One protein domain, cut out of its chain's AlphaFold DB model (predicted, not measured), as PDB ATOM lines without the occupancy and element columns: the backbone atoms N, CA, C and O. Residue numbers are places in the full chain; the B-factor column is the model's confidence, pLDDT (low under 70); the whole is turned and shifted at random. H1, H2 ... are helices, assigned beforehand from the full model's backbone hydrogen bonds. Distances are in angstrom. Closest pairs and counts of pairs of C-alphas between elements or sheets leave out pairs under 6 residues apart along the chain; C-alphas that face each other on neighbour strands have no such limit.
ATOM      1  N   TYR A 240       8.066  46.230 163.531       98.38
ATOM      2  CA  TYR A 240       8.315  44.788 163.540       98.38
ATOM      3  C   TYR A 240       8.003  44.129 162.193       98.38
ATOM      4  O   TYR A 240       8.798  43.334 161.697       98.38
ATOM      5  N   LEU A 241       6.896  44.497 161.542       97.56
ATOM      6  CA  LEU A 241       6.564  43.976 160.214       97.56
ATOM      7  C   LEU A 241       7.589  44.395 159.145       97.56
ATOM      8  O   LEU A 241       7.878  43.612 158.243       97.56
ATOM      9  N   GLU A 242       8.161  45.602 159.217       97.44
ATOM     10  CA  GLU A 242       9.289  46.006 158.357       97.44
ATOM     11  C   GLU A 242      10.557  45.185 158.647       97.44
ATOM     12  O   GLU A 242      11.248  44.768 157.711       97.44
ATOM     13  N   GLY A 243      10.818  44.884 159.920       97.12
ATOM     14  CA  GLY A 243      11.892  43.988 160.345       97.12
ATOM     15  C   GLY A 243      11.754  42.589 159.747       97.12
ATOM     16  O   GLY A 243      12.687  42.115 159.104       97.12
ATOM     17  N   LEU A 244      10.568  41.982 159.839       95.06
ATOM     18  CA  LEU A 244      10.282  40.657 159.269       95.06
ATOM     19  C   LEU A 244      10.325  40.635 157.738       95.06
ATOM     20  O   LEU A 244      10.691  39.628 157.143       95.06
ATOM     21  N   ARG A 245      10.006  41.745 157.060       94.94
ATOM     22  CA  ARG A 245      10.232  41.846 155.605       94.94
ATOM     23  C   ARG A 245      11.718  41.832 155.247       94.94
ATOM     24  O   ARG A 245      12.063  41.397 154.153       94.94
ATOM     25  N   THR A 246      12.572  42.340 156.135       94.06
ATOM     26  CA  THR A 246      14.027  42.407 155.933       94.06
ATOM     27  C   THR A 246      14.701  41.088 156.311       94.06
ATOM     28  O   THR A 246      15.542  40.597 155.563       94.06
ATOM     29  N   ASN A 247      14.298  40.499 157.438       92.94
ATOM     30  CA  ASN A 247      14.734  39.194 157.918       92.94
ATOM     31  C   ASN A 247      13.510  38.350 158.338       92.94
ATOM     32  O   ASN A 247      13.073  38.438 159.486       92.94
ATOM     33  N   PRO A 248      12.957  37.517 157.435       91.50
ATOM     34  CA  PRO A 248      11.761  36.716 157.717       91.50
ATOM     35  C   PRO A 248      11.943  35.626 158.772       91.50
ATOM     36  O   PRO A 248      10.958  35.049 159.209       91.50
ATOM     37  N   ASN A 249      13.180  35.324 159.170       89.88
ATOM     38  CA  ASN A 249      13.490  34.253 160.119       89.88
ATOM     39  C   ASN A 249      13.902  34.796 161.496       89.88
ATOM     40  O   ASN A 249      14.454  34.053 162.307       89.88
ATOM     41  N   ASP A 250      13.688  36.089 161.750       91.62
ATOM     42  CA  ASP A 250      14.101  36.740 162.988       91.62
ATOM     43  C   ASP A 250      13.177  36.382 164.161       91.62
ATOM     44  O   ASP A 250      12.073  36.915 164.316       91.62
ATOM     45  N   GLU A 251      13.637  35.459 165.003       90.81
ATOM     46  CA  GLU A 251      12.867  34.966 166.144       90.81
ATOM     47  C   GLU A 251      12.569  36.053 167.184       90.81
ATOM     48  O   GLU A 251      11.500  36.049 167.801       90.81
ATOM     49  N   TYR A 252      13.480  37.018 167.348       94.06
ATOM     50  CA  TYR A 252      13.322  38.099 168.312       94.06
ATOM     51  C   TYR A 252      12.230  39.068 167.872       94.06
ATOM     52  O   TYR A 252      11.464  39.552 168.710       94.06
ATOM     53  N   ILE A 253      12.113  39.329 166.567       96.25
ATOM     54  CA  ILE A 253      11.028  40.166 166.054       96.25
ATOM     55  C   ILE A 253       9.677  39.465 166.220       96.25
ATOM     56  O   ILE A 253       8.731  40.097 166.692       96.25
ATOM     57  N   TYR A 254       9.571  38.171 165.905       94.69
ATOM     58  CA  TYR A 254       8.322  37.429 166.124       94.69
ATOM     59  C   TYR A 254       7.908  37.400 167.591       94.69
ATOM     60  O   TYR A 254       6.744  37.653 167.904       94.69
ATOM     61  N   HIS A 255       8.857  37.146 168.492       93.31
ATOM     62  CA  HIS A 255       8.606  37.178 169.925       93.31
ATOM     63  C   HIS A 255       8.039  38.533 170.372       93.31
ATOM     64  O   HIS A 255       6.978  38.592 170.997       93.31
ATOM     65  N   ASN A 256       8.695  39.630 169.989       96.31
ATOM     66  CA  ASN A 256       8.269  40.972 170.380       96.31
ATOM     67  C   ASN A 256       6.951  41.414 169.723       96.31
ATOM     68  O   ASN A 256       6.148  42.095 170.362       96.31
ATOM     69  N   LEU A 257       6.683  41.002 168.481       96.62
ATOM     70  CA  LEU A 257       5.409  41.256 167.809       96.62
ATOM     71  C   LEU A 257       4.254  40.490 168.474       96.62
ATOM     72  O   LEU A 257       3.182  41.056 168.694       96.62
ATOM     73  N   THR A 258       4.467  39.229 168.854       94.12
ATOM     74  CA  THR A 258       3.479  38.459 169.622       94.12
ATOM     75  C   THR A 258       3.240  39.086 170.993       94.12
ATOM     76  O   THR A 258       2.084  39.248 171.385       94.12
ATOM     77  N   GLN A 259       4.296  39.514 171.695       93.31
ATOM     78  CA  GLN A 259       4.156  40.203 172.980       93.31
ATOM     79  C   GLN A 259       3.384  41.521 172.842       93.31
ATOM     80  O   GLN A 259       2.526  41.829 173.669       93.31
ATOM     81  N   LEU A 260       3.626  42.283 171.772       96.62
ATOM     82  CA  LEU A 260       2.845  43.474 171.452       96.62
ATOM     83  C   LEU A 260       1.356  43.133 171.283       96.62
ATOM     84  O   LEU A 260       0.504  43.820 171.847       96.62
ATOM     85  N   TYR A 261       1.029  42.063 170.549       95.94
ATOM     86  CA  TYR A 261      -0.359  41.633 170.357       95.94
ATOM     87  C   TYR A 261      -1.029  41.141 171.637       95.94
ATOM     88  O   TYR A 261      -2.208  41.435 171.841       95.94
ATOM     89  N   LEU A 262      -0.292  40.450 172.508       91.62
ATOM     90  CA  LEU A 262      -0.748  40.090 173.849       91.62
ATOM     91  C   LEU A 262      -1.095  41.335 174.669       91.62
ATOM     92  O   LEU A 262      -2.197  41.423 175.210       91.62
ATOM     93  N   ASN A 263      -0.200  42.326 174.683       91.25
ATOM     94  CA  ASN A 263      -0.377  43.564 175.442       91.25
ATOM     95  C   ASN A 263      -1.614  44.361 174.996       91.25
ATOM     96  O   ASN A 263      -2.278  44.974 175.828       91.25
ATOM     97  N   ILE A 264      -1.952  44.341 173.701       94.00
ATOM     98  CA  ILE A 264      -3.159  45.008 173.177       94.00
ATOM     99  C   ILE A 264      -4.397  44.092 173.130       94.00
ATOM    100  O   ILE A 264      -5.439  44.503 172.625       94.00
ATOM    101  N   GLY A 265      -4.296  42.845 173.607       91.31
ATOM    102  CA  GLY A 265      -5.395  41.873 173.626       91.31
ATOM    103  C   GLY A 265      -5.800  41.317 172.253       91.31
ATOM    104  O   GLY A 265      -6.877  40.736 172.111       91.31
ATOM    105  N   SER A 266      -4.965  41.468 171.220       94.38
ATOM    106  CA  SER A 266      -5.272  41.008 169.859       94.38
ATOM    107  C   SER A 266      -4.914  39.536 169.659       94.38
ATOM    108  O   SER A 266      -3.936  39.177 168.998       94.38
ATOM    109  N   ARG A 267      -5.766  38.659 170.195       93.44
ATOM    110  CA  ARG A 267      -5.594  37.203 170.107       93.44
ATOM    111  C   ARG A 267      -5.399  36.684 168.685       93.44
ATOM    112  O   ARG A 267      -4.503  35.886 168.416       93.44
ATOM    113  N   LYS A 268      -6.221  37.171 167.755       94.44
ATOM    114  CA  LYS A 268      -6.170  36.774 166.344       94.44
ATOM    115  C   LYS A 268      -4.810  37.077 165.711       94.44
ATOM    116  O   LYS A 268      -4.286  36.241 164.979       94.44
ATOM    117  N   ASN A 269      -4.253  38.259 165.975       94.81
ATOM    118  CA  ASN A 269      -2.994  38.667 165.359       94.81
ATOM    119  C   ASN A 269      -1.794  37.951 165.987       94.81
ATOM    120  O   ASN A 269      -0.883  37.580 165.255       94.81
ATOM    121  N   ALA A 270      -1.830  37.677 167.297       94.00
ATOM    122  CA  ALA A 270      -0.795  36.898 167.974       94.00
ATOM    123  C   ALA A 270      -0.630  35.501 167.349       94.00
ATOM    124  O   ALA A 270       0.462  35.138 166.914       94.00
ATOM    125  N   PHE A 271      -1.728  34.750 167.192       93.31
ATOM    126  CA  PHE A 271      -1.673  33.439 166.532       93.31
ATOM    127  C   PHE A 271      -1.288  33.536 165.056       93.31
ATOM    128  O   PHE A 271      -0.586  32.663 164.551       93.31
ATOM    129  N   LYS A 272      -1.718  34.593 164.354       93.31
ATOM    130  CA  LYS A 272      -1.313  34.815 162.962       93.31
ATOM    131  C   LYS A 272       0.207  34.981 162.845       93.31
ATOM    132  O   LYS A 272       0.802  34.303 162.016       93.31
ATOM    133  N   ALA A 273       0.818  35.821 163.682       92.06
ATOM    134  CA  ALA A 273       2.261  36.055 163.671       92.06
ATOM    135  C   ALA A 273       3.055  34.775 163.975       92.06
ATOM    136  O   ALA A 273       4.008  34.466 163.268       92.06
ATOM    137  N   ILE A 274       2.622  33.989 164.967       92.06
ATOM    138  CA  ILE A 274       3.247  32.697 165.287       92.06
ATOM    139  C   ILE A 274       3.125  31.709 164.125       92.06
ATOM    140  O   ILE A 274       4.098  31.051 163.773       92.06
ATOM    141  N   ASN A 275       1.948  31.594 163.510       91.62
ATOM    142  CA  ASN A 275       1.763  30.680 162.384       91.62
ATOM    143  C   ASN A 275       2.612  31.097 161.172       91.62
ATOM    144  O   ASN A 275       3.167  30.232 160.502       91.62
ATOM    145  N   GLU A 276       2.756  32.399 160.909       90.88
ATOM    146  CA  GLU A 276       3.692  32.906 159.897       90.88
ATOM    147  C   GLU A 276       5.144  32.547 160.254       90.88
ATOM    148  O   GLU A 276       5.865  32.043 159.395       90.88
ATOM    149  N   ALA A 277       5.556  32.698 161.516       90.88
ATOM    150  CA  ALA A 277       6.892  32.307 161.971       90.88
ATOM    151  C   ALA A 277       7.186  30.812 161.750       90.88
ATOM    152  O   ALA A 277       8.255  30.465 161.252       90.88
ATOM    153  N   ILE A 278       6.221  29.929 162.048       91.31
ATOM    154  CA  ILE A 278       6.333  28.477 161.803       91.31
ATOM    155  C   ILE A 278       6.471  28.181 160.305       91.31
ATOM    156  O   ILE A 278       7.235  27.299 159.919       91.31
ATOM    157  N   LEU A 279       5.744  28.907 159.449       90.81
ATOM    158  CA  LEU A 279       5.844  28.742 157.997       90.81
ATOM    159  C   LEU A 279       7.210  29.177 157.456       90.81
ATOM    160  O   LEU A 279       7.714  28.554 156.522       90.81
ATOM    161  N   HIS A 280       7.800  30.232 158.021       88.12
ATOM    162  CA  HIS A 280       9.112  30.728 157.609       88.12
ATOM    163  C   HIS A 280      10.263  29.855 158.119       88.12
ATOM    164  O   HIS A 280      11.195  29.579 157.363       88.12
ATOM    165  N   ASN A 281      10.183  29.381 159.365       85.94
ATOM    166  CA  ASN A 281      11.180  28.489 159.943       85.94
ATOM    167  C   ASN A 281      10.533  27.406 160.835       85.94
ATOM    168  O   ASN A 281      10.374  27.608 162.043       85.94
ATOM    169  N   PRO A 282      10.197  26.232 160.270       86.81
ATOM    170  CA  PRO A 282       9.519  25.161 161.001       86.81
ATOM    171  C   PRO A 282      10.423  24.412 161.991       86.81
ATOM    172  O   PRO A 282       9.921  23.606 162.766       86.81
ATOM    173  N   GLU A 283      11.737  24.647 161.984       87.56
ATOM    174  CA  GLU A 283      12.683  24.000 162.909       87.56
ATOM    175  C   GLU A 283      12.950  24.845 164.165       87.56
ATOM    176  O   GLU A 283      13.661  24.428 165.083       87.56
ATOM    177  N   LEU A 284      12.370  26.043 164.231       83.38
ATOM    178  CA  LEU A 284      12.630  27.004 165.287       83.38
ATOM    179  C   LEU A 284      11.820  26.679 166.552       83.38
ATOM    180  O   LEU A 284      10.702  27.157 166.750       83.38
ATOM    181  N   ALA A 285      12.403  25.866 167.438       86.69
ATOM    182  CA  ALA A 285      11.761  25.397 168.673       86.69
ATOM    183  C   ALA A 285      11.213  26.529 169.569       86.69
ATOM    184  O   ALA A 285      10.189  26.354 170.236       86.69
ATOM    185  N   SER A 286      11.857  27.703 169.569       86.88
ATOM    186  CA  SER A 286      11.424  28.884 170.329       86.88
ATOM    187  C   SER A 286      10.033  29.381 169.908       86.88
ATOM    188  O   SER A 286       9.261  29.812 170.765       86.88
ATOM    189  N   ILE A 287       9.659  29.249 168.630       87.94
ATOM    190  CA  ILE A 287       8.338  29.650 168.122       87.94
ATOM    191  C   ILE A 287       7.239  28.689 168.582       87.94
ATOM    192  O   ILE A 287       6.150  29.133 168.944       87.94
ATOM    193  N   PHE A 288       7.511  27.382 168.629       89.75
ATOM    194  CA  PHE A 288       6.555  26.409 169.172       89.75
ATOM    195  C   PHE A 288       6.338  26.618 170.667       89.75
ATOM    196  O   PHE A 288       5.198  26.603 171.127       89.75
ATOM    197  N   LYS A 289       7.410  26.915 171.413       89.25
ATOM    198  CA  LYS A 289       7.291  27.325 172.813       89.25
ATOM    199  C   LYS A 289       6.401  28.563 172.949       89.25
ATOM    200  O   LYS A 289       5.465  28.548 173.738       89.25
ATOM    201  N   LEU A 290       6.632  29.591 172.130       87.50
ATOM    202  CA  LEU A 290       5.818  30.808 172.133       87.50
ATOM    203  C   LEU A 290       4.341  30.519 171.820       87.50
ATOM    204  O   LEU A 290       3.458  31.161 172.380       87.50
ATOM    205  N   LYS A 291       4.054  29.538 170.953       90.94
ATOM    206  CA  LYS A 291       2.689  29.081 170.659       90.94
ATOM    207  C   LYS A 291       2.029  28.416 171.870       90.94
ATOM    208  O   LYS A 291       0.871  28.712 172.158       90.94
ATOM    209  N   GLY A 292       2.757  27.552 172.576       91.38
ATOM    210  CA  GLY A 292       2.289  26.928 173.816       91.38
ATOM    211  C   GLY A 292       2.028  27.958 174.919       91.38
ATOM    212  O   GLY A 292       0.968  27.937 175.549       91.38
ATOM    213  N   ASP A 293       2.940  28.923 175.085       89.38
ATOM    214  CA  ASP A 293       2.777  30.054 176.009       89.38
ATOM    215  C   ASP A 293       1.515  30.866 175.657       89.38
ATOM    216  O   ASP A 293       0.747  31.259 176.536       89.38
ATOM    217  N   LEU A 294       1.252  31.055 174.360       90.44
ATOM    218  CA  LEU A 294       0.089  31.778 173.860       90.44
ATOM    219  C   LEU A 294      -1.239  31.054 174.143       90.44
ATOM    220  O   LEU A 294      -2.207  31.690 174.558       90.44
ATOM    221  N   HIS A 295      -1.296  29.733 173.950       91.62
ATOM    222  CA  HIS A 295      -2.461  28.926 174.331       91.62
ATOM    223  C   HIS A 295      -2.681  28.937 175.849       91.62
ATOM    224  O   HIS A 295      -3.809  29.127 176.302       91.62
ATOM    225  N   THR A 296      -1.607  28.832 176.633       89.69
ATOM    226  CA  THR A 296      -1.669  28.886 178.103       89.69
ATOM    227  C   THR A 296      -2.198  30.234 178.598       89.69
ATOM    228  O   THR A 296      -3.030  30.272 179.500       89.69
ATOM    229  N   TYR A 297      -1.780  31.345 177.980       89.06
ATOM    230  CA  TYR A 297      -2.254  32.691 178.328       89.06
ATOM    231  C   TYR A 297      -3.782  32.849 178.197       89.06
ATOM    232  O   TYR A 297      -4.385  33.632 178.931       89.06
ATOM    233  N   TRP A 298      -4.419  32.100 177.290       89.94
ATOM    234  CA  TRP A 298      -5.877  32.080 177.105       89.94
ATOM    235  C   TRP A 298      -6.562  30.813 177.635       89.94
ATOM    236  O   TRP A 298      -7.696  30.544 177.246       89.94
ATOM    237  N   ASP A 299      -5.904  30.087 178.541       89.81
ATOM    238  CA  ASP A 299      -6.439  28.909 179.241       89.81
ATOM    239  C   ASP A 299      -6.808  27.729 178.317       89.81
ATOM    240  O   ASP A 299      -7.730  26.956 178.567       89.81
ATOM    241  N   GLU A 300      -6.068  27.565 177.218       89.94
ATOM    242  CA  GLU A 300      -6.258  26.488 176.237       89.94
ATOM    243  C   GLU A 300      -5.236  25.369 176.439       89.94
ATOM    244  O   GLU A 300      -4.420  25.074 175.564       89.94
ATOM    245  N   LEU A 301      -5.263  24.753 177.620       87.38
ATOM    246  CA  LEU A 301      -4.239  23.799 178.062       87.38
ATOM    247  C   LEU A 301      -4.105  22.579 177.136       87.38
ATOM    248  O   LEU A 301      -2.989  22.149 176.855       87.38
ATOM    249  N   ASP A 302      -5.217  22.071 176.596       86.94
ATOM    250  CA  ASP A 302      -5.199  20.940 175.656       86.94
ATOM    251  C   ASP A 302      -4.455  21.279 174.355       86.94
ATOM    252  O   ASP A 302      -3.748  20.438 173.805       86.94
ATOM    253  N   ALA A 303      -4.594  22.518 173.873       85.69
ATOM    254  CA  ALA A 303      -3.903  22.997 172.680       85.69
ATOM    255  C   ALA A 303      -2.446  23.389 172.968       85.69
ATOM    256  O   ALA A 303      -1.611  23.310 172.075       85.69
ATOM    257  N   ALA A 304      -2.126  23.790 174.203       80.94
ATOM    258  CA  ALA A 304      -0.758  24.101 174.618       80.94
ATOM    259  C   ALA A 304       0.148  22.857 174.698       80.94
ATOM    260  O   ALA A 304       1.365  22.979 174.574       80.94
ATOM    261  N   LEU A 305      -0.438  21.675 174.922       79.75
ATOM    262  CA  LEU A 305       0.271  20.393 175.016       79.75
ATOM    263  C   LEU A 305       0.560  19.734 173.654       79.75
ATOM    264  O   LEU A 305       1.334  18.776 173.616       79.75
ATOM    265  N   GLN A 306      -0.075  20.207 172.574       74.19
ATOM    266  CA  GLN A 306       0.069  19.692 171.202       74.19
ATOM    267  C   GLN A 306       1.116  20.469 170.403       74.19
ATOM    268  O   GLN A 306       1.897  19.802 169.690       74.19
TER     269      GLN A 306
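Overview. This is residues 240 to 306 of the 306 residues of an uncharacterized protein of Paenibacillus sp. yr247 (UniProt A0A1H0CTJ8). Three helices of similar length, H2, H3 and H4, run up and down in a three-helix bundle, their centres making a triangle in which H3 packs on both H2 and H4. The short helix H1 packs on H2 at one end of the longest axis, and the very short H5 packs on H4 at the other end; the outline is flat, with spans of 34 by 28 by 15 A. The printed part has 67 residues, with five named helices in the order H1, H2, H3, H4, H5 and no named strand; the class is all helix. The whole is compact, with a radius of gyration of the C-alphas of 11.3 A.

Along the chain. H1 is residues 240 to 246, beginning at C-alpha 240 at (8.315, 44.788, 163.540). H2 follows as residues 251 to 263, 18.3 A from first to last C-alpha. H3, the longest, is residues 267 to 280 and measures 20.4 A, from C-alpha 267 at (-5.594, 37.203, 170.107). H4 is residues 285 to 297, 18.5 A long. H5 is residues 301 to 304, ending at C-alpha 304 at (-0.758, 24.101, 174.618).

Arrangement. H1 and H2 touch and form a helical hairpin, at a shallow tilt of 22 degrees, opposite ways; H2 touches H1 with residues 253 to 257 alone, and the closest C-alphas, those of Tyr 240 and Ile 253, are 5.9 A apart. H2 and H3 touch as a second hairpin, at a shallow tilt of 10 degrees, opposite ways, with the C-alphas of Thr 258 and Ala 270 closest at 4.8 A. H3 and H4 touch as a third, at a shallow tilt of 15 degrees, opposite ways, with the C-alphas of Ile 274 and Lys 291 closest at 6.5 A. H2 and H4 run the same way at a shallow tilt of 8 degrees; residues 251 to 255 of H2 alone touch residues 286 to 290 of H4 alone, the closest C-alphas being those of Glu 251 and Ile 287, 7.3 A apart. H4 touches H5 with residues 291 to 296 alone, the C-alphas of Gly 292 and Ala 304 closest at 4.2 A. H1 is apart from H3, H4 and H5, and H5 is apart from H2 and H3. In H1, H2, H3 and H4 every O i to N i+4 pair is within hydrogen-bond range; H5 is too short for such a pair, and its one O i to N i+3 pair is within range.

Size, cuts and confidence. The two C-alphas farthest apart, those of Thr 246 and Asp 302, are 34.9 A apart. The printed part has no cut, and its four links between helices are tight. It ends at Gln 306, the chain's last residue. The mean pLDDT of the printed part is 91.1, and no printed residue is under 70.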